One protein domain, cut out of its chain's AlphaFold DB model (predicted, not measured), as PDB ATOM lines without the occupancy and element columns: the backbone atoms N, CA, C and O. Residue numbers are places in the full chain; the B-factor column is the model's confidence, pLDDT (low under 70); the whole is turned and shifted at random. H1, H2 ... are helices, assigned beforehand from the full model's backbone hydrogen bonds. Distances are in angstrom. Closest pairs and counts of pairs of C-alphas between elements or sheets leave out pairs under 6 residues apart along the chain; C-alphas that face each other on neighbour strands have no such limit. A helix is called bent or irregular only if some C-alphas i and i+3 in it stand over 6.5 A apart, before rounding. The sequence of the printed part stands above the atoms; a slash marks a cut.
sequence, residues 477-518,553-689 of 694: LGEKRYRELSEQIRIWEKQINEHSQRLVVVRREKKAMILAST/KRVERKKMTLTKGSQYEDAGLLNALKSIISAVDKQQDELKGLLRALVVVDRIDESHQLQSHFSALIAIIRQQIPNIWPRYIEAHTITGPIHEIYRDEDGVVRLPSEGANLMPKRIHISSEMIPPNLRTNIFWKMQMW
ATOM      1  N   LEU A 477     184.876 219.368 231.516       93.81
ATOM      2  CA  LEU A 477     185.616 219.776 230.319       93.81
ATOM      3  C   LEU A 477     185.297 221.217 229.916       93.81
ATOM      4  O   LEU A 477     186.191 221.919 229.435       93.81
ATOM      5  N   GLY A 478     184.059 221.666 230.121       93.50
ATOM      6  CA  GLY A 478     183.625 223.039 229.877       93.50
ATOM      7  C   GLY A 478     184.350 224.024 230.785       93.50
ATOM      8  O   GLY A 478     184.918 224.996 230.292       93.50
ATOM      9  N   GLU A 479     184.442 223.730 232.085       93.94
ATOM     10  CA  GLU A 479     185.202 224.531 233.046       93.94
ATOM     11  C   GLU A 479     186.686 224.598 232.669       93.94
ATOM     12  O   GLU A 479     187.298 225.672 232.646       93.94
ATOM     13  N   LYS A 480     187.287 223.453 232.326       94.88
ATOM     14  CA  LYS A 480     188.679 223.413 231.872       94.88
ATOM     15  C   LYS A 480     188.882 224.301 230.642       94.88
ATOM     16  O   LYS A 480     189.811 225.114 230.628       94.88
ATOM     17  N   ARG A 481     188.003 224.190 229.641       94.88
ATOM     18  CA  ARG A 481     188.079 224.989 228.413       94.88
ATOM     19  C   ARG A 481     187.859 226.474 228.680       94.88
ATOM     20  O   ARG A 481     188.581 227.295 228.116       94.88
ATOM     21  N   TYR A 482     186.918 226.823 229.553       94.50
ATOM     22  CA  TYR A 482     186.673 228.195 229.994       94.50
ATOM     23  C   TYR A 482     187.933 228.822 230.601       94.50
ATOM     24  O   TYR A 482     188.323 229.921 230.197       94.50
ATOM     25  N   ARG A 483     188.607 228.122 231.524       95.62
ATOM     26  CA  ARG A 483     189.846 228.613 232.151       95.62
ATOM     27  C   ARG A 483     190.964 228.795 231.128       95.62
ATOM     28  O   ARG A 483     191.616 229.838 231.118       95.62
ATOM     29  N   GLU A 484     191.165 227.809 230.254       95.31
ATOM     30  CA  GLU A 484     192.160 227.879 229.179       95.31
ATOM     31  C   GLU A 484     191.900 229.072 228.258       95.31
ATOM     32  O   GLU A 484     192.803 229.869 228.003       95.31
ATOM     33  N   LEU A 485     190.663 229.227 227.782       94.88
ATOM     34  CA  LEU A 485     190.297 230.289 226.854       94.88
ATOM     35  C   LEU A 485     190.354 231.672 227.513       94.88
ATOM     36  O   LEU A 485     190.840 232.614 226.895       94.88
ATOM     37  N   SER A 486     189.929 231.798 228.768       94.81
ATOM     38  CA  SER A 486     190.027 233.054 229.520       94.81
ATOM     39  C   SER A 486     191.475 233.514 229.674       94.81
ATOM     40  O   SER A 486     191.772 234.698 229.502       94.81
ATOM     41  N   GLU A 487     192.398 232.588 229.937       95.62
ATOM     42  CA  GLU A 487     193.822 232.914 229.999       95.62
ATOM     43  C   GLU A 487     194.387 233.266 228.614       95.62
ATOM     44  O   GLU A 487     195.121 234.244 228.479       95.62
ATOM     45  N   GLN A 488     193.986 232.552 227.556       95.62
ATOM     46  CA  GLN A 488     194.374 232.907 226.185       95.62
ATOM     47  C   GLN A 488     193.875 234.298 225.777       95.62
ATOM     48  O   GLN A 488     194.630 235.056 225.173       95.62
ATOM     49  N   ILE A 489     192.648 234.672 226.151       95.94
ATOM     50  CA  ILE A 489     192.094 236.010 225.906       95.94
ATOM     51  C   ILE A 489     192.969 237.081 226.561       95.94
ATOM     52  O   ILE A 489     193.342 238.045 225.893       95.94
ATOM     53  N   ARG A 490     193.368 236.888 227.827       95.88
ATOM     54  CA  ARG A 490     194.267 237.813 228.540       95.88
ATOM     55  C   ARG A 490     195.632 237.926 227.868       95.88
ATOM     56  O   ARG A 490     196.168 239.027 227.732       95.88
ATOM     57  N   ILE A 491     196.196 236.801 227.425       95.69
ATOM     58  CA  ILE A 491     197.472 236.771 226.702       95.69
ATOM     59  C   ILE A 491     197.353 237.534 225.379       95.69
ATOM     60  O   ILE A 491     198.205 238.376 225.090       95.69
ATOM     61  N   TRP A 492     196.302 237.288 224.594       96.62
ATOM     62  CA  TRP A 492     196.067 237.987 223.330       96.62
ATOM     63  C   TRP A 492     195.873 239.482 223.534       96.62
ATOM     64  O   TRP A 492     196.491 240.268 222.821       96.62
ATOM     65  N   GLU A 493     195.075 239.886 224.521       95.88
ATOM     66  CA  GLU A 493     194.868 241.292 224.862       95.88
ATOM     67  C   GLU A 493     196.196 241.985 225.193       95.88
ATOM     68  O   GLU A 493     196.531 243.024 224.613       95.88
ATOM     69  N   LYS A 494     197.003 241.370 226.066       95.38
ATOM     70  CA  LYS A 494     198.328 241.872 226.435       95.38
ATOM     71  C   LYS A 494     199.244 241.989 225.216       95.38
ATOM     72  O   LYS A 494     199.833 243.046 224.998       95.38
ATOM     73  N   GLN A 495     199.340 240.940 224.401       94.50
ATOM     74  CA  GLN A 495     200.205 240.918 223.217       94.50
ATOM     75  C   GLN A 495     199.770 241.937 222.160       94.50
ATOM     76  O   GLN A 495     200.620 242.611 221.580       94.50
ATOM     77  N   ILE A 496     198.465 242.102 221.921       94.56
ATOM     78  CA  ILE A 496     197.941 243.112 220.994       94.56
ATOM     79  C   ILE A 496     198.334 244.511 221.462       94.56
ATOM     80  O   ILE A 496     198.827 245.307 220.660       94.56
ATOM     81  N   ASN A 497     198.170 244.808 222.751       93.94
ATOM     82  CA  ASN A 497     198.536 246.104 223.315       93.94
ATOM     83  C   ASN A 497     200.052 246.350 223.243       93.94
ATOM     84  O   ASN A 497     200.481 247.389 222.743       93.94
ATOM     85  N   GLU A 498     200.881 245.386 223.648       93.94
ATOM     86  CA  GLU A 498     202.344 245.513 223.606       93.94
ATOM     87  C   GLU A 498     202.878 245.661 222.172       93.94
ATOM     88  O   GLU A 498     203.705 246.536 221.892       93.94
ATOM     89  N   HIS A 499     202.405 244.832 221.237       94.12
ATOM     90  CA  HIS A 499     202.867 244.857 219.849       94.12
ATOM     91  C   HIS A 499     202.368 246.091 219.094       94.12
ATOM     92  O   HIS A 499     203.137 246.674 218.327       94.12
ATOM     93  N   SER A 500     201.128 246.537 219.325       92.88
ATOM     94  CA  SER A 500     200.603 247.767 218.713       92.88
ATOM     95  C   SER A 500     201.350 249.008 219.209       92.88
ATOM     96  O   SER A 500     201.789 249.821 218.391       92.88
ATOM     97  N   GLN A 501     201.599 249.120 220.518       92.81
ATOM     98  CA  GLN A 501     202.392 250.213 221.089       92.81
ATOM     99  C   GLN A 501     203.824 250.215 220.546       92.81
ATOM    100  O   GLN A 501     204.328 251.263 220.133       92.81
ATOM    101  N   ARG A 502     204.480 249.047 220.473       93.50
ATOM    102  CA  ARG A 502     205.835 248.952 219.912       93.50
ATOM    103  C   ARG A 502     205.864 249.317 218.430       93.50
ATOM    104  O   ARG A 502     206.779 250.022 218.014       93.50
ATOM    105  N   LEU A 503     204.865 248.909 217.649       92.31
ATOM    106  CA  LEU A 503     204.773 249.250 216.230       92.31
ATOM    107  C   LEU A 503     204.672 250.767 216.011       92.31
ATOM    108  O   LEU A 503     205.307 251.295 215.098       92.31
ATOM    109  N   VAL A 504     203.931 251.484 216.865       91.50
ATOM    110  CA  VAL A 504     203.867 252.958 216.827       91.50
ATOM    111  C   VAL A 504     205.247 253.575 217.071       91.50
ATOM    112  O   VAL A 504     205.637 254.498 216.354       91.50
ATOM    113  N   VAL A 505     206.007 253.052 218.040       92.00
ATOM    114  CA  VAL A 505     207.374 253.516 218.328       92.00
ATOM    115  C   VAL A 505     208.309 253.255 217.143       92.00
ATOM    116  O   VAL A 505     208.947 254.192 216.675       92.00
ATOM    117  N   VAL A 506     208.321 252.036 216.593       90.19
ATOM    118  CA  VAL A 506     209.165 251.663 215.439       90.19
ATOM    119  C   VAL A 506     208.861 252.536 214.218       90.19
ATOM    120  O   VAL A 506     209.771 253.023 213.551       90.19
ATOM    121  N   ARG A 507     207.580 252.806 213.937       90.81
ATOM    122  CA  ARG A 507     207.177 253.702 212.839       90.81
ATOM    123  C   ARG A 507     207.631 255.144 213.065       90.81
ATOM    124  O   ARG A 507     208.024 255.808 212.109       90.81
ATOM    125  N   ARG A 508     207.605 255.631 214.311       90.12
ATOM    126  CA  ARG A 508     208.100 256.969 214.670       90.12
ATOM    127  C   ARG A 508     209.618 257.069 214.521       90.12
ATOM    128  O   ARG A 508     210.089 258.026 213.915       90.12
ATOM    129  N   GLU A 509     210.361 256.083 215.020       89.62
ATOM    130  CA  GLU A 509     211.820 255.981 214.859       89.62
ATOM    131  C   GLU A 509     212.191 255.975 213.369       89.62
ATOM    132  O   GLU A 509     213.029 256.759 212.929       89.62
ATOM    133  N   LYS A 510     211.481 255.180 212.561       87.81
ATOM    134  CA  LYS A 510     211.669 255.118 211.108       87.81
ATOM    135  C   LYS A 510     211.373 256.448 210.414       87.81
ATOM    136  O   LYS A 510     212.136 256.859 209.546       87.81
ATOM    137  N   LYS A 511     210.303 257.147 210.810       88.38
ATOM    138  CA  LYS A 511     209.982 258.490 210.300       88.38
ATOM    139  C   LYS A 511     211.101 259.487 210.613       88.38
ATOM    140  O   LYS A 511     211.502 260.230 209.724       88.38
ATOM    141  N   ALA A 512     211.624 259.467 211.838       87.56
ATOM    142  CA  ALA A 512     212.735 260.324 212.243       87.56
ATOM    143  C   ALA A 512     214.019 260.016 211.454       87.56
ATOM    144  O   ALA A 512     214.694 260.943 211.023       87.56
ATOM    145  N   MET A 513     214.324 258.739 211.197       85.19
ATOM    146  CA  MET A 513     215.474 258.340 210.374       85.19
ATOM    147  C   MET A 513     215.352 258.812 208.920       85.19
ATOM    148  O   MET A 513     216.333 259.292 208.360       85.19
ATOM    149  N   ILE A 514     214.159 258.713 208.320       84.00
ATOM    150  CA  ILE A 514     213.912 259.204 206.955       84.00
ATOM    151  C   ILE A 514     214.117 260.729 206.892       84.00
ATOM    152  O   ILE A 514     214.826 261.207 206.011       84.00
ATOM    153  N   LEU A 515     213.586 261.484 207.858       84.06
ATOM    154  CA  LEU A 515     213.759 262.944 207.927       84.06
ATOM    155  C   LEU A 515     215.209 263.370 208.220       84.06
ATOM    156  O   LEU A 515     215.705 264.330 207.648       84.06
ATOM    157  N   ALA A 516     215.926 262.646 209.080       82.44
ATOM    158  CA  ALA A 516     217.339 262.926 209.342       82.44
ATOM    159  C   ALA A 516     218.231 262.635 208.122       82.44
ATOM    160  O   ALA A 516     219.294 263.232 207.975       82.44
ATOM    161  N   SER A 517     217.818 261.709 207.249       74.50
ATOM    162  CA  SER A 517     218.537 261.445 206.002       74.50
ATOM    163  C   SER A 517     218.313 262.512 204.929       74.50
ATOM    164  O   SER A 517     219.208 262.714 204.117       74.50
ATOM    165  N   THR A 518     217.183 263.229 204.958       66.75
ATOM    166  CA  THR A 518     216.885 264.299 203.988       66.75
ATOM    167  C   THR A 518     217.663 265.591 204.261       66.75
ATOM    168  O   THR A 518     217.950 266.322 203.326       66.75
ATOM    169  N   LYS A 553     214.087 233.392 201.374       69.00
ATOM    170  CA  LYS A 553     213.786 232.560 202.556       69.00
ATOM    171  C   LYS A 553     214.455 233.057 203.844       69.00
ATOM    172  O   LYS A 553     213.902 232.900 204.930       69.00
ATOM    173  N   ARG A 554     215.665 233.632 203.770       70.31
ATOM    174  CA  ARG A 554     216.359 234.201 204.944       70.31
ATOM    175  C   ARG A 554     215.710 235.510 205.399       70.31
ATOM    176  O   ARG A 554     215.616 235.736 206.602       70.31
ATOM    177  N   VAL A 555     215.263 236.346 204.462       73.75
ATOM    178  CA  VAL A 555     214.519 237.582 204.749       73.75
ATOM    179  C   VAL A 555     213.147 237.258 205.339       73.75
ATOM    180  O   VAL A 555     212.800 237.820 206.370       73.75
ATOM    181  N   GLU A 556     212.416 236.294 204.778       76.38
ATOM    182  CA  GLU A 556     211.140 235.821 205.330       76.38
ATOM    183  C   GLU A 556     211.290 235.328 206.771       76.38
ATOM    184  O   GLU A 556     210.511 235.712 207.636       76.38
ATOM    185  N   ARG A 557     212.349 234.570 207.085       78.12
ATOM    186  CA  ARG A 557     212.637 234.167 208.473       78.12
ATOM    187  C   ARG A 557     212.868 235.365 209.395       78.12
ATOM    188  O   ARG A 557     212.352 235.368 210.508       78.12
ATOM    189  N   LYS A 558     213.597 236.392 208.940       77.50
ATOM    190  CA  LYS A 558     213.811 237.637 209.708       77.50
ATOM    191  C   LYS A 558     212.510 238.430 209.907       77.50
ATOM    192  O   LYS A 558     212.337 239.040 210.955       77.50
ATOM    193  N   LYS A 559     211.579 238.379 208.948       81.38
ATOM    194  CA  LYS A 559     210.230 238.967 209.057       81.38
ATOM    195  C   LYS A 559     209.297 238.215 210.016       81.38
ATOM    196  O   LYS A 559     208.203 238.700 210.279       81.38
ATOM    197  N   MET A 560     209.702 237.048 210.520       73.81
ATOM    198  CA  MET A 560     208.937 236.261 211.500       73.81
ATOM    199  C   MET A 560     209.516 236.355 212.920       73.81
ATOM    200  O   MET A 560     208.913 235.847 213.861       73.81
ATOM    201  N   THR A 561     210.676 236.993 213.103       79.50
ATOM    202  CA  THR A 561     211.324 237.148 214.415       79.50
ATOM    203  C   THR A 561     210.972 238.479 215.075       79.50
ATOM    204  O   THR A 561     211.138 239.533 214.466       79.50
ATOM    205  N   LEU A 562     210.573 238.438 216.349       81.75
ATOM    206  CA  LEU A 562     210.219 239.605 217.174       81.75
ATOM    207  C   LEU A 562     211.433 240.220 217.899       81.75
ATOM    208  O   LEU A 562     211.375 240.544 219.085       81.75
ATOM    209  N   THR A 563     212.565 240.351 217.207       80.69
ATOM    210  CA  THR A 563     213.788 240.902 217.808       80.69
ATOM    211  C   THR A 563     213.742 242.430 217.806       80.69
ATOM    212  O   THR A 563     213.726 243.044 216.737       80.69
ATOM    213  N   LYS A 564     213.764 243.047 218.997       81.25
ATOM    214  CA  LYS A 564     213.809 244.511 219.156       81.25
ATOM    215  C   LYS A 564     215.059 245.093 218.488       81.25
ATOM    216  O   LYS A 564     216.158 244.593 218.716       81.25
ATOM    217  N   GLY A 565     214.891 246.134 217.674       73.25
ATOM    218  CA  GLY A 565     215.969 246.787 216.923       73.25
ATOM    219  C   GLY A 565     216.371 246.069 215.630       73.25
ATOM    220  O   GLY A 565     217.328 246.474 214.975       73.25
ATOM    221  N   SER A 566     215.666 245.002 215.237       83.56
ATOM    222  CA  SER A 566     215.885 244.343 213.944       83.56
ATOM    223  C   SER A 566     215.415 245.219 212.782       83.56
ATOM    224  O   SER A 566     214.376 245.871 212.851       83.56
ATOM    225  N   GLN A 567     216.113 245.136 211.649       80.50
ATOM    226  CA  GLN A 567     215.741 245.819 210.400       80.50
ATOM    227  C   GLN A 567     214.359 245.422 209.842       80.50
ATOM    228  O   GLN A 567     213.823 246.123 208.988       80.50
ATOM    229  N   TYR A 568     213.799 244.297 210.299       84.44
ATOM    230  CA  TYR A 568     212.472 243.795 209.918       84.44
ATOM    231  C   TYR A 568     211.513 243.703 211.117       84.44
ATOM    232  O   TYR A 568     210.554 242.933 211.082       84.44
ATOM    233  N   GLU A 569     211.781 244.444 212.198       88.88
ATOM    234  CA  GLU A 569     210.939 244.443 213.402       88.88
ATOM    235  C   GLU A 569     209.484 244.843 213.090       88.88
ATOM    236  O   GLU A 569     208.555 244.238 213.619       88.88
ATOM    237  N   ASP A 570     209.277 245.797 212.177       87.94
ATOM    238  CA  ASP A 570     207.950 246.223 211.719       87.94
ATOM    239  C   ASP A 570     207.147 245.077 211.072       87.94
ATOM    240  O   ASP A 570     206.002 244.830 211.456       87.94
ATOM    241  N   ALA A 571     207.756 244.326 210.151       88.19
ATOM    242  CA  ALA A 571     207.155 243.143 209.539       88.19
ATOM    243  C   ALA A 571     206.897 242.024 210.562       88.19
ATOM    244  O   ALA A 571     205.841 241.394 210.518       88.19
ATOM    245  N   GLY A 572     207.822 241.808 211.506       88.88
ATOM    246  CA  GLY A 572     207.665 240.840 212.598       88.88
ATOM    247  C   GLY A 572     206.452 241.133 213.476       88.88
ATOM    248  O   GLY A 572     205.635 240.244 213.720       88.88
ATOM    249  N   LEU A 573     206.293 242.389 213.895       91.75
ATOM    250  CA  LEU A 573     205.156 242.838 214.701       91.75
ATOM    251  C   LEU A 573     203.831 242.713 213.942       91.75
ATOM    252  O   LEU A 573     202.850 242.238 214.510       91.75
ATOM    253  N   LEU A 574     203.798 243.085 212.657       92.38
ATOM    254  CA  LEU A 574     202.601 242.936 211.823       92.38
ATOM    255  C   LEU A 574     202.202 241.468 211.642       92.38
ATOM    256  O   LEU A 574     201.022 241.146 211.758       92.38
ATOM    257  N   ASN A 575     203.162 240.569 211.417       91.88
ATOM    258  CA  ASN A 575     202.899 239.133 211.308       91.88
ATOM    259  C   ASN A 575     202.399 238.530 212.627       91.88
ATOM    260  O   ASN A 575     201.462 237.730 212.612       91.88
ATOM    261  N   ALA A 576     202.966 238.937 213.765       92.88
ATOM    262  CA  ALA A 576     202.496 238.506 215.080       92.88
ATOM    263  C   ALA A 576     201.064 238.987 215.357       92.88
ATOM    264  O   ALA A 576     200.199 238.175 215.685       92.88
ATOM    265  N   LEU A 577     200.778 240.276 215.137       93.88
ATOM    266  CA  LEU A 577     199.431 240.844 215.270       93.88
ATOM    267  C   LEU A 577     198.432 240.159 214.331       93.88
ATOM    268  O   LEU A 577     197.319 239.834 214.739       93.88
ATOM    269  N   LYS A 578     198.837 239.886 213.088       94.06
ATOM    270  CA  LYS A 578     198.015 239.170 212.109       94.06
ATOM    271  C   LYS A 578     197.683 237.753 212.571       94.06
ATOM    272  O   LYS A 578     196.525 237.355 212.503       94.06
ATOM    273  N   SER A 579     198.680 237.026 213.077       93.62
ATOM    274  CA  SER A 579     198.512 235.682 213.637       93.62
ATOM    275  C   SER A 579     197.529 235.674 214.811       93.62
ATOM    276  O   SER A 579     196.604 234.864 214.826       93.62
ATOM    277  N   ILE A 580     197.669 236.625 215.743       94.44
ATOM    278  CA  ILE A 580     196.772 236.754 216.899       94.44
ATOM    279  C   ILE A 580     195.338 237.035 216.442       94.44
ATOM    280  O   ILE A 580     194.427 236.312 216.828       94.44
ATOM    281  N   ILE A 581     195.118 238.028 215.573       94.19
ATOM    282  CA  ILE A 581     193.763 238.374 215.108       94.19
ATOM    283  C   ILE A 581     193.122 237.201 214.355       94.19
ATOM    284  O   ILE A 581     191.940 236.927 214.546       94.19
ATOM    285  N   SER A 582     193.884 236.469 213.536       94.12
ATOM    286  CA  SER A 582     193.381 235.258 212.878       94.12
ATOM    287  C   SER A 582     193.063 234.125 213.861       94.12
ATOM    288  O   SER A 582     192.144 233.353 213.601       94.12
ATOM    289  N   ALA A 583     193.788 234.004 214.976       93.94
ATOM    290  CA  ALA A 583     193.470 233.042 216.030       93.94
ATOM    291  C   ALA A 583     192.182 233.427 216.777       93.94
ATOM    292  O   ALA A 583     191.302 232.582 216.936       93.94
ATOM    293  N   VAL A 584     192.026 234.707 217.141       94.12
ATOM    294  CA  VAL A 584     190.793 235.238 217.750       94.12
ATOM    295  C   VAL A 584     189.598 235.026 216.821       94.12
ATOM    296  O   VAL A 584     188.542 234.587 217.268       94.12
ATOM    297  N   ASP A 585     189.758 235.272 215.518       93.25
ATOM    298  CA  ASP A 585     188.687 235.069 214.543       93.25
ATOM    299  C   ASP A 585     188.223 233.608 214.450       93.25
ATOM    300  O   ASP A 585     187.022 233.352 214.381       93.25
ATOM    301  N   LYS A 586     189.152 232.644 214.474       92.50
ATOM    302  CA  LYS A 586     188.817 231.208 214.490       92.50
ATOM    303  C   LYS A 586     188.099 230.800 215.774       92.50
ATOM    304  O   LYS A 586     187.204 229.964 215.737       92.50
ATOM    305  N   GLN A 587     188.452 231.414 216.901       92.69
ATOM    306  CA  GLN A 587     187.848 231.094 218.192       92.69
ATOM    307  C   GLN A 587     186.357 231.470 218.268       92.69
ATOM    308  O   GLN A 587     185.626 230.903 219.080       92.69
ATOM    309  N   GLN A 588     185.883 232.369 217.394       91.44
ATOM    310  CA  GLN A 588     184.461 232.714 217.287       91.44
ATOM    311  C   GLN A 588     183.573 231.502 216.947       91.44
ATOM    312  O   GLN A 588     182.409 231.486 217.349       91.44
ATOM    313  N   ASP A 589     184.100 230.504 216.222       90.06
ATOM    314  CA  ASP A 589     183.325 229.348 215.748       90.06
ATOM    315  C   ASP A 589     182.938 228.396 216.905       90.06
ATOM    316  O   ASP A 589     181.813 227.906 216.953       90.06
ATOM    317  N   GLU A 590     183.836 228.187 217.875       91.69
ATOM    318  CA  GLU A 590     183.601 227.340 219.061       91.69
ATOM    319  C   GLU A 590     182.788 228.064 220.146       91.69
ATOM    320  O   GLU A 590     181.983 227.454 220.856       91.69
ATOM    321  N   LEU A 591     183.000 229.376 220.287       91.69
ATOM    322  CA  LEU A 591     182.543 230.150 221.440       91.69
ATOM    323  C   LEU A 591     181.028 230.069 221.653       91.69
ATOM    324  O   LEU A 591     180.571 229.948 222.784       91.69
ATOM    325  N   LYS A 592     180.247 230.083 220.569       90.00
ATOM    326  CA  LYS A 592     178.785 229.990 220.644       90.00
ATOM    327  C   LYS A 592     178.318 228.722 221.356       90.00
ATOM    328  O   LYS A 592     177.440 228.788 222.216       90.00
ATOM    329  N   GLY A 593     178.880 227.582 220.960       92.00
ATOM    330  CA  GLY A 593     178.532 226.290 221.530       92.00
ATOM    331  C   GLY A 593     178.979 226.211 222.986       92.00
ATOM    332  O   GLY A 593     178.202 225.789 223.837       92.00
ATOM    333  N   LEU A 594     180.197 226.679 223.284       94.62
ATOM    334  CA  LEU A 594     180.745 226.665 224.643       94.62
ATOM    335  C   LEU A 594     179.887 227.488 225.614       94.62
ATOM    336  O   LEU A 594     179.536 226.999 226.683       94.62
ATOM    337  N   LEU A 595     179.495 228.709 225.233       93.88
ATOM    338  CA  LEU A 595     178.655 229.574 226.070       93.88
ATOM    339  C   LEU A 595     177.323 228.910 226.426       93.88
ATOM    340  O   LEU A 595     176.877 228.996 227.570       93.88
ATOM    341  N   ARG A 596     176.705 228.220 225.461       92.06
ATOM    342  CA  ARG A 596     175.460 227.469 225.670       92.06
ATOM    343  C   ARG A 596     175.671 226.261 226.568       92.06
ATOM    344  O   ARG A 596     174.865 226.047 227.464       92.06
ATOM    345  N   ALA A 597     176.739 225.500 226.341       93.00
ATOM    346  CA  ALA A 597     177.065 224.338 227.156       93.00
ATOM    347  C   ALA A 597     177.279 224.719 228.625       93.00
ATOM    348  O   ALA A 597     176.715 224.058 229.488       93.00
ATOM    349  N   LEU A 598     177.981 225.825 228.903       93.75
ATOM    350  CA  LEU A 598     178.156 226.353 230.262       93.75
ATOM    351  C   LEU A 598     176.820 226.714 230.929       93.75
ATOM    352  O   LEU A 598     176.629 226.433 232.106       93.75
ATOM    353  N   VAL A 599     175.870 227.290 230.186       92.50
ATOM    354  CA  VAL A 599     174.531 227.600 230.723       92.50
ATOM    355  C   VAL A 599     173.735 226.333 231.029       92.50
ATOM    356  O   VAL A 599     173.029 226.294 232.028       92.50
ATOM    357  N   VAL A 600     173.854 225.293 230.198       91.56
ATOM    358  CA  VAL A 600     173.163 224.008 230.410       91.56
ATOM    359  C   VAL A 600     173.621 223.311 231.695       91.56
ATOM    360  O   VAL A 600     172.819 222.618 232.313       91.56
ATOM    361  N   VAL A 601     174.874 223.507 232.111       92.31
ATOM    362  CA  VAL A 601     175.428 222.969 233.369       92.31
ATOM    363  C   VAL A 601     175.370 223.974 234.533       92.31
ATOM    364  O   VAL A 601     176.115 223.846 235.496       92.31
ATOM    365  N   ASP A 602     174.505 224.992 234.448       91.31
ATOM    366  CA  ASP A 602     174.301 226.037 235.468       91.31
ATOM    367  C   ASP A 602     175.533 226.919 235.791       91.31
ATOM    368  O   ASP A 602     175.538 227.677 236.763       91.31
ATOM    369  N   ARG A 603     176.557 226.943 234.925       92.69
ATOM    370  CA  ARG A 603     177.715 227.861 235.011       92.69
ATOM    371  C   ARG A 603     177.451 229.192 234.313       92.69
ATOM    372  O   ARG A 603     178.153 229.616 233.391       92.69
ATOM    373  N   ILE A 604     176.404 229.865 234.774       92.38
ATOM    374  CA  ILE A 604     175.898 231.112 234.191       92.38
ATOM    375  C   ILE A 604     176.941 232.240 234.257       92.38
ATOM    376  O   ILE A 604     177.215 232.885 233.242       92.38
ATOM    377  N   ASP A 605     177.562 232.443 235.421       91.81
ATOM    378  CA  ASP A 605     178.520 233.533 235.632       91.81
ATOM    379  C   ASP A 605     179.762 233.395 234.744       91.81
ATOM    380  O   ASP A 605     180.247 234.382 234.188       91.81
ATOM    381  N   GLU A 606     180.264 232.171 234.570       93.88
ATOM    382  CA  GLU A 606     181.418 231.884 233.713       93.88
ATOM    383  C   GLU A 606     181.093 232.133 232.236       93.88
ATOM    384  O   GLU A 606     181.887 232.752 231.523       93.88
ATOM    385  N   SER A 607     179.899 231.725 231.788       93.19
ATOM    386  CA  SER A 607     179.404 232.013 230.436       93.19
ATOM    387  C   SER A 607     179.335 233.525 230.184       93.19
ATOM    388  O   SER A 607     179.893 234.031 229.203       93.19
ATOM    389  N   HIS A 608     178.741 234.277 231.114       93.31
ATOM    390  CA  HIS A 608     178.640 235.733 231.024       93.31
ATOM    391  C   HIS A 608     180.022 236.417 231.001       93.31
ATOM    392  O   HIS A 608     180.300 237.249 230.130       93.31
ATOM    393  N   GLN A 609     180.924 236.034 231.911       93.75
ATOM    394  CA  GLN A 609     182.288 236.571 231.979       93.75
ATOM    395  C   GLN A 609     183.070 236.304 230.691       93.75
ATOM    396  O   GLN A 609     183.720 237.211 230.166       93.75
ATOM    397  N   LEU A 610     182.977 235.090 230.144       94.25
ATOM    398  CA  LEU A 610     183.657 234.725 228.907       94.25
ATOM    399  C   LEU A 610     183.176 235.577 227.724       94.25
ATOM    400  O   LEU A 610     183.997 236.114 226.973       94.25
ATOM    401  N   GLN A 611     181.857 235.746 227.575       94.25
ATOM    402  CA  GLN A 611     181.279 236.593 226.530       94.25
ATOM    403  C   GLN A 611     181.721 238.054 226.670       94.25
ATOM    404  O   GLN A 611     182.041 238.695 225.660       94.25
ATOM    405  N   SER A 612     181.754 238.583 227.895       93.00
ATOM    406  CA  SER A 612     182.179 239.957 228.176       93.00
ATOM    407  C   SER A 612     183.652 240.178 227.818       93.00
ATOM    408  O   SER A 612     183.966 241.049 227.000       93.00
ATOM    409  N   HIS A 613     184.555 239.327 228.319       94.25
ATOM    410  CA  HIS A 613     185.990 239.428 228.043       94.25
ATOM    411  C   HIS A 613     186.305 239.284 226.548       94.25
ATOM    412  O   HIS A 613     187.072 240.070 225.989       94.25
ATOM    413  N   PHE A 614     185.679 238.327 225.859       94.69
ATOM    414  CA  PHE A 614     185.906 238.140 224.427       94.69
ATOM    415  C   PHE A 614     185.309 239.285 223.585       94.69
ATOM    416  O   PHE A 614     185.917 239.723 222.605       94.69
ATOM    417  N   SER A 615     184.160 239.843 223.992       92.94
ATOM    418  CA  SER A 615     183.588 241.049 223.368       92.94
ATOM    419  C   SER A 615     184.515 242.255 223.501       92.94
ATOM    420  O   SER A 615     184.716 242.978 222.521       92.94
ATOM    421  N   ALA A 616     185.087 242.460 224.691       93.75
ATOM    422  CA  ALA A 616     186.047 243.524 224.954       93.75
ATOM    423  C   ALA A 616     187.300 243.367 224.078       93.75
ATOM    424  O   ALA A 616     187.704 244.323 223.416       93.75
ATOM    425  N   LEU A 617     187.841 242.150 223.965       94.75
ATOM    426  CA  LEU A 617     188.978 241.856 223.088       94.75
ATOM    427  C   LEU A 617     188.680 242.190 221.616       94.75
ATOM    428  O   LEU A 617     189.483 242.857 220.960       94.75
ATOM    429  N   ILE A 618     187.520 241.783 221.086       93.38
ATOM    430  CA  ILE A 618     187.119 242.128 219.710       93.38
ATOM    431  C   ILE A 618     186.997 243.646 219.528       93.38
ATOM    432  O   ILE A 618     187.403 244.168 218.486       93.38
ATOM    433  N   ALA A 619     186.460 244.367 220.515       92.62
ATOM    434  CA  ALA A 619     186.364 245.824 220.467       92.62
ATOM    435  C   ALA A 619     187.754 246.485 220.432       92.62
ATOM    436  O   ALA A 619     187.989 247.344 219.578       92.62
ATOM    437  N   ILE A 620     188.690 246.022 221.271       93.56
ATOM    438  CA  ILE A 620     190.092 246.471 221.276       93.56
ATOM    439  C   ILE A 620     190.728 246.232 219.903       93.56
ATOM    440  O   ILE A 620     191.300 247.152 219.319       93.56
ATOM    441  N   ILE A 621     190.583 245.032 219.334       93.56
ATOM    442  CA  ILE A 621     191.124 244.710 218.005       93.56
ATOM    443  C   ILE A 621     190.559 245.660 216.945       93.56
ATOM    444  O   ILE A 621     191.320 246.241 216.172       93.56
ATOM    445  N   ARG A 622     189.237 245.868 216.918       91.94
ATOM    446  CA  ARG A 622     188.589 246.772 215.954       91.94
ATOM    447  C   ARG A 622     189.085 248.209 216.080       91.94
ATOM    448  O   ARG A 622     189.284 248.863 215.058       91.94
ATOM    449  N   GLN A 623     189.316 248.683 217.302       92.00
ATOM    450  CA  GLN A 623     189.875 250.009 217.554       92.00
ATOM    451  C   GLN A 623     191.337 250.119 217.093       92.00
ATOM    452  O   GLN A 623     191.740 251.166 216.591       92.00
ATOM    453  N   GLN A 624     192.128 249.053 217.238       91.25
ATOM    454  CA  GLN A 624     193.549 249.050 216.878       91.25
ATOM    455  C   GLN A 624     193.810 248.793 215.388       91.25
ATOM    456  O   GLN A 624     194.844 249.230 214.884       91.25
ATOM    457  N   ILE A 625     192.900 248.140 214.649       91.25
ATOM    458  CA  ILE A 625     193.085 247.838 213.215       91.25
ATOM    459  C   ILE A 625     193.469 249.082 212.393       91.25
ATOM    460  O   ILE A 625     194.471 248.995 211.686       91.25
ATOM    461  N   PRO A 626     192.777 250.237 212.487       90.25
ATOM    462  CA  PRO A 626     193.158 251.438 211.736       90.25
ATOM    463  C   PRO A 626     194.542 251.993 212.104       90.25
ATOM    464  O   PRO A 626     195.194 252.610 211.265       90.25
ATOM    465  N   ASN A 627     195.002 251.769 213.338       88.25
ATOM    466  CA  ASN A 627     196.324 252.205 213.797       88.25
ATOM    467  C   ASN A 627     197.429 251.265 213.292       88.25
ATOM    468  O   ASN A 627     198.517 251.703 212.915       88.25
ATOM    469  N   ILE A 628     197.154 249.958 213.274       90.50
ATOM    470  CA  ILE A 628     198.091 248.929 212.817       90.50
ATOM    471  C   ILE A 628     198.170 248.934 211.283       90.50
ATOM    472  O   ILE A 628     199.271 249.001 210.734       90.50
ATOM    473  N   TRP A 629     197.032 248.960 210.592       92.38
ATOM    474  CA  TRP A 629     196.902 249.016 209.132       92.38
ATOM    475  C   TRP A 629     196.131 250.280 208.714       92.38
ATOM    476  O   TRP A 629     194.901 250.253 208.610       92.38
ATOM    477  N   PRO A 630     196.833 251.407 208.488       88.69
ATOM    478  CA  PRO A 630     196.199 252.667 208.122       88.69
ATOM    479  C   PRO A 630     195.594 252.618 206.716       88.69
ATOM    480  O   PRO A 630     196.067 251.900 205.837       88.69
ATOM    481  N   ARG A 631     194.560 253.440 206.483       84.50
ATOM    482  CA  ARG A 631     193.910 253.571 205.163       84.50
ATOM    483  C   ARG A 631     194.826 254.188 204.102       84.50
ATOM    484  O   ARG A 631     194.662 253.898 202.922       84.50
ATOM    485  N   TYR A 632     195.769 255.027 204.527       85.94
ATOM    486  CA  TYR A 632     196.746 255.684 203.666       85.94
ATOM    487  C   TYR A 632     198.151 255.228 204.063       85.94
ATOM    488  O   TYR A 632     198.507 255.260 205.241       85.94
ATOM    489  N   ILE A 633     198.927 254.770 203.081       85.94
ATOM    490  CA  ILE A 633     200.296 254.287 203.285       85.94
ATOM    491  C   ILE A 633     201.246 255.484 203.201       85.94
ATOM    492  O   ILE A 633     201.306 256.158 202.176       85.94
ATOM    493  N   GLU A 634     202.007 255.711 204.269       85.81
ATOM    494  CA  GLU A 634     203.124 256.664 204.310       85.81
ATOM    495  C   GLU A 634     204.466 255.919 204.222       85.81
ATOM    496  O   GLU A 634     204.552 254.730 204.544       85.81
ATOM    497  N   ALA A 635     205.546 256.610 203.855       84.25
ATOM    498  CA  ALA A 635     206.863 255.997 203.655       84.25
ATOM    499  C   ALA A 635     207.366 255.207 204.879       84.25
ATOM    500  O   ALA A 635     207.890 254.101 204.752       84.25
ATOM    501  N   HIS A 636     207.122 255.718 206.089       84.19
ATOM    502  CA  HIS A 636     207.495 255.050 207.339       84.19
ATOM    503  C   HIS A 636     206.571 253.876 207.728       84.19
ATOM    504  O   HIS A 636     206.797 253.232 208.752       84.19
ATOM    505  N   THR A 637     205.500 253.617 206.972       86.44
ATOM    506  CA  THR A 637     204.582 252.480 207.187       86.44
ATOM    507  C   THR A 637     204.897 251.275 206.300       86.44
ATOM    508  O   THR A 637     204.429 250.177 206.598       86.44
ATOM    509  N   ILE A 638     205.714 251.459 205.256       86.69
ATOM    510  CA  ILE A 638     206.229 250.385 204.394       86.69
ATOM    511  C   ILE A 638     207.195 249.526 205.213       86.69
ATOM    512  O   ILE A 638     208.016 250.085 205.933       86.69
ATOM    513  N   THR A 639     207.116 248.196 205.135       86.56
ATOM    514  CA  THR A 639     207.929 247.302 205.979       86.56
ATOM    515  C   THR A 639     209.356 247.093 205.465       86.56
ATOM    516  O   THR A 639     209.620 247.160 204.265       86.56
ATOM    517  N   GLY A 640     210.288 246.792 206.376       83.88
ATOM    518  CA  GLY A 640     211.681 246.455 206.055       83.88
ATOM    519  C   GLY A 640     212.661 247.635 206.114       83.88
ATOM    520  O   GLY A 640     212.283 248.754 206.466       83.88
ATOM    521  N   PRO A 641     213.947 247.406 205.802       84.25
ATOM    522  CA  PRO A 641     214.980 248.417 205.986       84.25
ATOM    523  C   PRO A 641     214.863 249.566 204.978       84.25
ATOM    524  O   PRO A 641     214.557 249.350 203.808       84.25
ATOM    525  N   ILE A 642     215.193 250.784 205.422       83.19
ATOM    526  CA  ILE A 642     215.081 252.021 204.625       83.19
ATOM    527  C   ILE A 642     215.819 251.897 203.280       83.19
ATOM    528  O   ILE A 642     215.254 252.222 202.242       83.19
ATOM    529  N   HIS A 643     217.035 251.346 203.261       80.50
ATOM    530  CA  HIS A 643     217.810 251.194 202.023       80.50
ATOM    531  C   HIS A 643     217.141 250.288 200.975       80.50
ATOM    532  O   HIS A 643     217.361 250.470 199.783       80.50
ATOM    533  N   GLU A 644     216.337 249.308 201.399       80.56
ATOM    534  CA  GLU A 644     215.622 248.416 200.481       80.56
ATOM    535  C   GLU A 644     214.326 249.064 199.980       80.56
ATOM    536  O   GLU A 644     213.947 248.860 198.831       80.56
ATOM    537  N   ILE A 645     213.683 249.895 200.812       83.25
ATOM    538  CA  ILE A 645     212.474 250.654 200.452       83.25
ATOM    539  C   ILE A 645     212.767 251.675 199.338       83.25
ATOM    540  O   ILE A 645     211.927 251.890 198.471       83.25
ATOM    541  N   TYR A 646     213.959 252.276 199.342       82.69
ATOM    542  CA  TYR A 646     214.373 253.314 198.387       82.69
ATOM    543  C   TYR A 646     215.322 252.810 197.281       82.69
ATOM    544  O   TYR A 646     216.005 253.610 196.636       82.69
ATOM    545  N   ARG A 647     215.400 251.493 197.049       80.94
ATOM    546  CA  ARG A 647     216.202 250.914 195.958       80.94
ATOM    547  C   ARG A 647     215.465 251.022 194.612       80.94
ATOM    548  O   ARG A 647     214.330 250.567 194.491       80.94
ATOM    549  N   ASP A 648     216.133 251.586 193.607       72.81
ATOM    550  CA  ASP A 648     215.632 251.751 192.231       72.81
ATOM    551  C   ASP A 648     215.878 250.496 191.353       72.81
ATOM    552  O   ASP A 648     216.545 249.554 191.791       72.81
ATOM    553  N   GLU A 649     215.364 250.464 190.114       69.81
ATOM    554  CA  GLU A 649     215.501 249.319 189.177       69.81
ATOM    555  C   GLU A 649     216.961 248.950 188.871       69.81
ATOM    556  O   GLU A 649     217.295 247.770 188.749       69.81
ATOM    557  N   ASP A 650     217.845 249.948 188.868       71.25
ATOM    558  CA  ASP A 650     219.288 249.789 188.666       71.25
ATOM    559  C   ASP A 650     220.031 249.296 189.926       71.25
ATOM    560  O   ASP A 650     221.255 249.165 189.937       71.25
ATOM    561  N   GLY A 651     219.317 249.046 191.031       69.75
ATOM    562  CA  GLY A 651     219.887 248.608 192.308       69.75
ATOM    563  C   GLY A 651     220.490 249.730 193.163       69.75
ATOM    564  O   GLY A 651     220.992 249.457 194.256       69.75
ATOM    565  N   VAL A 652     220.409 250.982 192.701       73.81
ATOM    566  CA  VAL A 652     220.909 252.177 193.396       73.81
ATOM    567  C   VAL A 652     219.889 252.652 194.433       73.81
ATOM    568  O   VAL A 652     218.702 252.763 194.137       73.81
ATOM    569  N   VAL A 653     220.343 252.941 195.653       77.81
ATOM    570  CA  VAL A 653     219.499 253.485 196.728       77.81
ATOM    571  C   VAL A 653     219.438 255.005 196.585       77.81
ATOM    572  O   VAL A 653     220.479 255.655 196.628       77.81
ATOM    573  N   ARG A 654     218.238 255.571 196.403       76.25
ATOM    574  CA  ARG A 654     218.013 257.021 196.255       76.25
ATOM    575  C   ARG A 654     217.056 257.515 197.336       76.25
ATOM    576  O   ARG A 654     215.854 257.271 197.252       76.25
ATOM    577  N   LEU A 655     217.599 258.173 198.356       76.94
ATOM    578  CA  LEU A 655     216.813 258.763 199.441       76.94
ATOM    579  C   LEU A 655     216.103 260.044 198.957       76.94
ATOM    580  O   LEU A 655     216.546 260.652 197.982       76.94
ATOM    581  N   PRO A 656     214.965 260.424 199.564       73.50
ATOM    582  CA  PRO A 656     214.253 261.643 199.196       73.50
ATOM    583  C   PRO A 656     215.040 262.885 199.642       73.50
ATOM    584  O   PRO A 656     215.656 262.866 200.703       73.50
ATOM    585  N   SER A 657     214.997 263.961 198.852       70.25
ATOM    586  CA  SER A 657     215.595 265.255 199.201       70.25
ATOM    587  C   SER A 657     214.632 266.122 200.023       70.25
ATOM    588  O   SER A 657     213.415 265.891 200.042       70.25
ATOM    589  N   GLU A 658     215.162 267.124 200.724       60.97
ATOM    590  CA  GLU A 658     214.365 268.015 201.570       60.97
ATOM    591  C   GLU A 658     213.296 268.768 200.744       60.97
ATOM    592  O   GLU A 658     213.578 269.356 199.702       60.97
ATOM    593  N   GLY A 659     212.026 268.689 201.167       59.91
ATOM    594  CA  GLY A 659     210.878 269.275 200.454       59.91
ATOM    595  C   GLY A 659     210.262 268.416 199.335       59.91
ATOM    596  O   GLY A 659     209.213 268.784 198.801       59.91
ATOM    597  N   ALA A 660     210.848 267.260 198.996       64.75
ATOM    598  CA  ALA A 660     210.286 266.314 198.029       64.75
ATOM    599  C   ALA A 660     209.257 265.350 198.659       64.75
ATOM    600  O   ALA A 660     209.164 265.192 199.878       64.75
ATOM    601  N   ASN A 661     208.468 264.668 197.817       75.00
ATOM    602  CA  ASN A 661     207.562 263.612 198.273       75.00
ATOM    603  C   ASN A 661     208.375 262.483 198.932       75.00
ATOM    604  O   ASN A 661     209.191 261.841 198.275       75.00
ATOM    605  N   LEU A 662     208.124 262.226 200.219       79.50
ATOM    606  CA  LEU A 662     208.829 261.202 200.998       79.50
ATOM    607  C   LEU A 662     208.522 259.771 200.526       79.50
ATOM    608  O   LEU A 662     209.205 258.837 200.943       79.50
ATOM    609  N   MET A 663     207.500 259.567 199.691       84.75
ATOM    610  CA  MET A 663     207.142 258.245 199.178       84.75
ATOM    611  C   MET A 663     208.180 257.710 198.179       84.75
ATOM    612  O   MET A 663     208.591 258.435 197.271       84.75
ATOM    613  N   PRO A 664     208.576 256.426 198.284       80.94
ATOM    614  CA  PRO A 664     209.456 255.806 197.300       80.94
ATOM    615  C   PRO A 664     208.750 255.678 195.941       80.94
ATOM    616  O   PRO A 664     207.535 255.493 195.872       80.94
ATOM    617  N   LYS A 665     209.524 255.714 194.847       77.69
ATOM    618  CA  LYS A 665     208.998 255.562 193.474       77.69
ATOM    619  C   LYS A 665     208.335 254.202 193.230       77.69
ATOM    620  O   LYS A 665     207.441 254.096 192.396       77.69
ATOM    621  N   ARG A 666     208.764 253.169 193.963       75.19
ATOM    622  CA  ARG A 666     208.233 251.807 193.896       75.19
ATOM    623  C   ARG A 666     207.804 251.351 195.285       75.19
ATOM    624  O   ARG A 666     208.569 251.450 196.237       75.19
ATOM    625  N   ILE A 667     206.595 250.805 195.385       77.06
ATOM    626  CA  ILE A 667     206.052 250.255 196.631       77.06
ATOM    627  C   ILE A 667     205.771 248.775 196.404       77.06
ATOM    628  O   ILE A 667     204.970 248.411 195.545       77.06
ATOM    629  N   HIS A 668     206.420 247.917 197.184       74.88
ATOM    630  CA  HIS A 668     206.085 246.501 197.232       74.88
ATOM    631  C   HIS A 668     205.152 246.250 198.420       74.88
ATOM    632  O   HIS A 668     205.598 246.227 199.565       74.88
ATOM    633  N   ILE A 669     203.859 246.042 198.157       80.00
ATOM    634  CA  ILE A 669     202.889 245.689 199.201       80.00
ATOM    635  C   ILE A 669     203.086 244.215 199.550       80.00
ATOM    636  O   ILE A 669     202.719 243.322 198.790       80.00
ATOM    637  N   SER A 670     203.699 243.958 200.698       82.00
ATOM    638  CA  SER A 670     203.876 242.608 201.223       82.00
ATOM    639  C   SER A 670     202.640 242.127 201.993       82.00
ATOM    640  O   SER A 670     201.791 242.916 202.411       82.00
ATOM    641  N   SER A 671     202.509 240.809 202.175       85.56
ATOM    642  CA  SER A 671     201.308 240.196 202.761       85.56
ATOM    643  C   SER A 671     201.052 240.633 204.208       85.56
ATOM    644  O   SER A 671     199.895 240.684 204.632       85.56
ATOM    645  N   GLU A 672     202.094 240.991 204.963       87.25
ATOM    646  CA  GLU A 672     201.994 241.526 206.325       87.25
ATOM    647  C   GLU A 672     201.342 242.920 206.390       87.25
ATOM    648  O   GLU A 672     200.744 243.283 207.404       87.25
ATOM    649  N   MET A 673     201.390 243.689 205.297       86.06
ATOM    650  CA  MET A 673     200.764 245.013 205.199       86.06
ATOM    651  C   MET A 673     199.260 244.944 204.904       86.06
ATOM    652  O   MET A 673     198.590 245.974 204.912       86.06
ATOM    653  N   ILE A 674     198.720 243.748 204.658       87.44
ATOM    654  CA  ILE A 674     197.292 243.533 204.416       87.44
ATOM    655  C   ILE A 674     196.643 243.044 205.719       87.44
ATOM    656  O   ILE A 674     197.049 241.978 206.218       87.44
ATOM    657  N   PRO A 675     195.641 243.769 206.260       87.69
ATOM    658  CA  PRO A 675     194.990 243.397 207.509       87.69
ATOM    659  C   PRO A 675     194.300 242.028 207.390       87.69
ATOM    660  O   PRO A 675     193.755 241.697 206.333       87.69
ATOM    661  N   PRO A 676     194.311 241.205 208.454       88.38
ATOM    662  CA  PRO A 676     193.508 239.987 208.503       88.38
ATOM    663  C   PRO A 676     192.011 240.318 208.519       88.38
ATOM    664  O   PRO A 676     191.594 241.354 209.035       88.38
ATOM    665  N   ASN A 677     191.195 239.409 207.984       86.69
ATOM    666  CA  ASN A 677     189.744 239.536 208.039       86.69
ATOM    667  C   ASN A 677     189.226 239.043 209.399       86.69
ATOM    668  O   ASN A 677     189.432 237.879 209.736       86.69
ATOM    669  N   LEU A 678     188.559 239.918 210.154       88.19
ATOM    670  CA  LEU A 678     187.833 239.570 211.374       88.19
ATOM    671  C   LEU A 678     186.339 239.506 211.041       88.19
ATOM    672  O   LEU A 678     185.702 240.539 210.819       88.19
ATOM    673  N   ARG A 679     185.785 238.294 210.990       88.38
ATOM    674  CA  ARG A 679     184.407 238.018 210.572       88.38
ATOM    675  C   ARG A 679     183.422 238.678 211.537       88.38
ATOM    676  O   ARG A 679     183.488 238.484 212.749       88.38
ATOM    677  N   THR A 680     182.494 239.465 210.993       81.75
ATOM    678  CA  THR A 680     181.417 240.129 211.754       81.75
ATOM    679  C   THR A 680     180.065 239.437 211.599       81.75
ATOM    680  O   THR A 680     179.117 239.784 212.292       81.75
ATOM    681  N   ASN A 681     179.967 238.474 210.682       81.62
ATOM    682  CA  ASN A 681     178.765 237.704 210.367       81.62
ATOM    683  C   ASN A 681     178.589 236.453 211.249       81.62
ATOM    684  O   ASN A 681     177.675 235.666 211.010       81.62
ATOM    685  N   ILE A 682     179.458 236.248 212.244       79.69
ATOM    686  CA  ILE A 682     179.362 235.131 213.186       79.69
ATOM    687  C   ILE A 682     178.604 235.600 214.420       79.69
ATOM    688  O   ILE A 682     179.074 236.439 215.186       79.69
ATOM    689  N   PHE A 683     177.425 235.022 214.623       83.81
ATOM    690  CA  PHE A 683     176.582 235.290 215.782       83.81
ATOM    691  C   PHE A 683     176.897 234.291 216.896       83.81
ATOM    692  O   PHE A 683     176.249 233.243 216.995       83.81
ATOM    693  N   TRP A 684     177.916 234.609 217.694       88.56
ATOM    694  CA  TRP A 684     178.331 233.815 218.857       88.56
ATOM    695  C   TRP A 684     177.807 234.362 220.190       88.56
ATOM    696  O   TRP A 684     177.707 233.601 221.146       88.56
ATOM    697  N   LYS A 685     177.436 235.647 220.252       89.62
ATOM    698  CA  LYS A 685     176.871 236.262 221.457       89.62
ATOM    699  C   LYS A 685     175.503 235.677 221.789       89.62
ATOM    700  O   LYS A 685     174.641 235.558 220.914       89.62
ATOM    701  N   MET A 686     175.289 235.365 223.058       88.31
ATOM    702  CA  MET A 686     173.974 235.062 223.598       88.31
ATOM    703  C   MET A 686     173.284 236.370 223.986       88.31
ATOM    704  O   MET A 686     173.797 237.135 224.801       88.31
ATOM    705  N   GLN A 687     172.104 236.608 223.410       86.69
ATOM    706  CA  GLN A 687     171.328 237.831 223.644       86.69
ATOM    707  C   GLN A 687     170.854 237.980 225.093       86.69
ATOM    708  O   GLN A 687     170.652 239.097 225.543       86.69
ATOM    709  N   MET A 688     170.717 236.878 225.837       83.50
ATOM    710  CA  MET A 688     170.325 236.909 227.253       83.50
ATOM    711  C   MET A 688     171.315 237.668 228.156       83.50
ATOM    712  O   MET A 688     170.966 238.010 229.277       83.50
ATOM    713  N   TRP A 689     172.525 237.934 227.657       82.31
ATOM    714  CA  TRP A 689     173.576 238.692 228.337       82.31
ATOM    715  C   TRP A 689     173.737 240.124 227.805       82.31
ATOM    716  O   TRP A 689     174.490 240.905 228.376       82.31
TER     717      TRP A 689
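AT A GLANCE: This is residues 477 to 518 and 553 to 689 of the 694 residues of the protein "Elongator complex protein 1" of Toxocara canis (UniProt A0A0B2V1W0). A long, slim rod is built round a three-helix, up-and-down bundle: H1 runs most of its length, the bent helix H3 turns back beside it, and H4 returns along H1 again. At the end of the rod where H1 ends, loops and the short H5 take the place of more helix, and from there the unnamed tail, residues 646 to 689, runs back toward the end where H3b and H4 meet; the short H2 sits to one side, near H3a. The printed part has 179 residues with five named helices, H1 to H5 in order, and no named strand; the class is all helix. The whole is loose, with a radius of gyration of the C-alphas of 20.5 A and spans of 68 by 30 by 24 A.

HOW THE PARTS SIT: Start with H1, residues 477 to 518. Next printed is H2, residues 553 to 558, apart from H1. H3, residues 569 to 600, was assigned as one helix by its hydrogen bonds but is bent: C-alphas 589 and 592 are 6.7 A apart, and its arms H3a, residues 569 to 589, and H3b, residues 592 to 600, stand at a steep tilt of 49 degrees. H2 and H3a are close but not clearly touching, nearest at the C-alphas of Lys 558 and Gly 572, 7.5 A apart. H1, with residues 492 to 507 alone, touches H3a at a shallow tilt of 27 degrees, opposite ways; the closest C-alphas, His 499 and Leu 573, are 6.0 A apart. H4, residues 604 to 628, touches H1 the same way at a shallow tilt of 14 degrees, closest at the C-alphas of Glu 493 and Leu 617, 6.2 A. H3b and H4 form a helical hairpin, where H4 touches with residues 604 to 611 alone; the C-alphas of Leu 595 and Ser 607 come closest, at 5.1 A. H3a and H4 are close but not clearly touching, at 7.4 A between the C-alphas of Ile 581 and Ile 621. H5, residues 642 to 645, touches no helix. Every O i to N i+4 pair is within hydrogen-bond range in H1, H2 and H3b, against 16 of 17 in H3a and 19 of 21 in H4; H5 is too short for one.

IN THESE COORDINATES: Find C-alpha 477 at (185.616, 219.776, 230.319); H1 runs 60.4 A to C-alpha 518. H3a spans 31.6 A and H3b 12.8 A. From C-alpha 604 at (175.898, 231.112, 234.191), H4 runs 35.6 A; it is only just irregular, with C-alphas 623 and 626 6.8 A apart.

THE WHOLE: The farthest C-alphas, Asp 602 and Asp 650, are 69.1 A apart. Residues 519 to 552 are not printed, and C-alphas 518 and 553 are 31.9 A apart across this cut. The link from H4 to H5 is long. Confidence is under 70 at residues 518, 553, 649, 651 and 658 to 660.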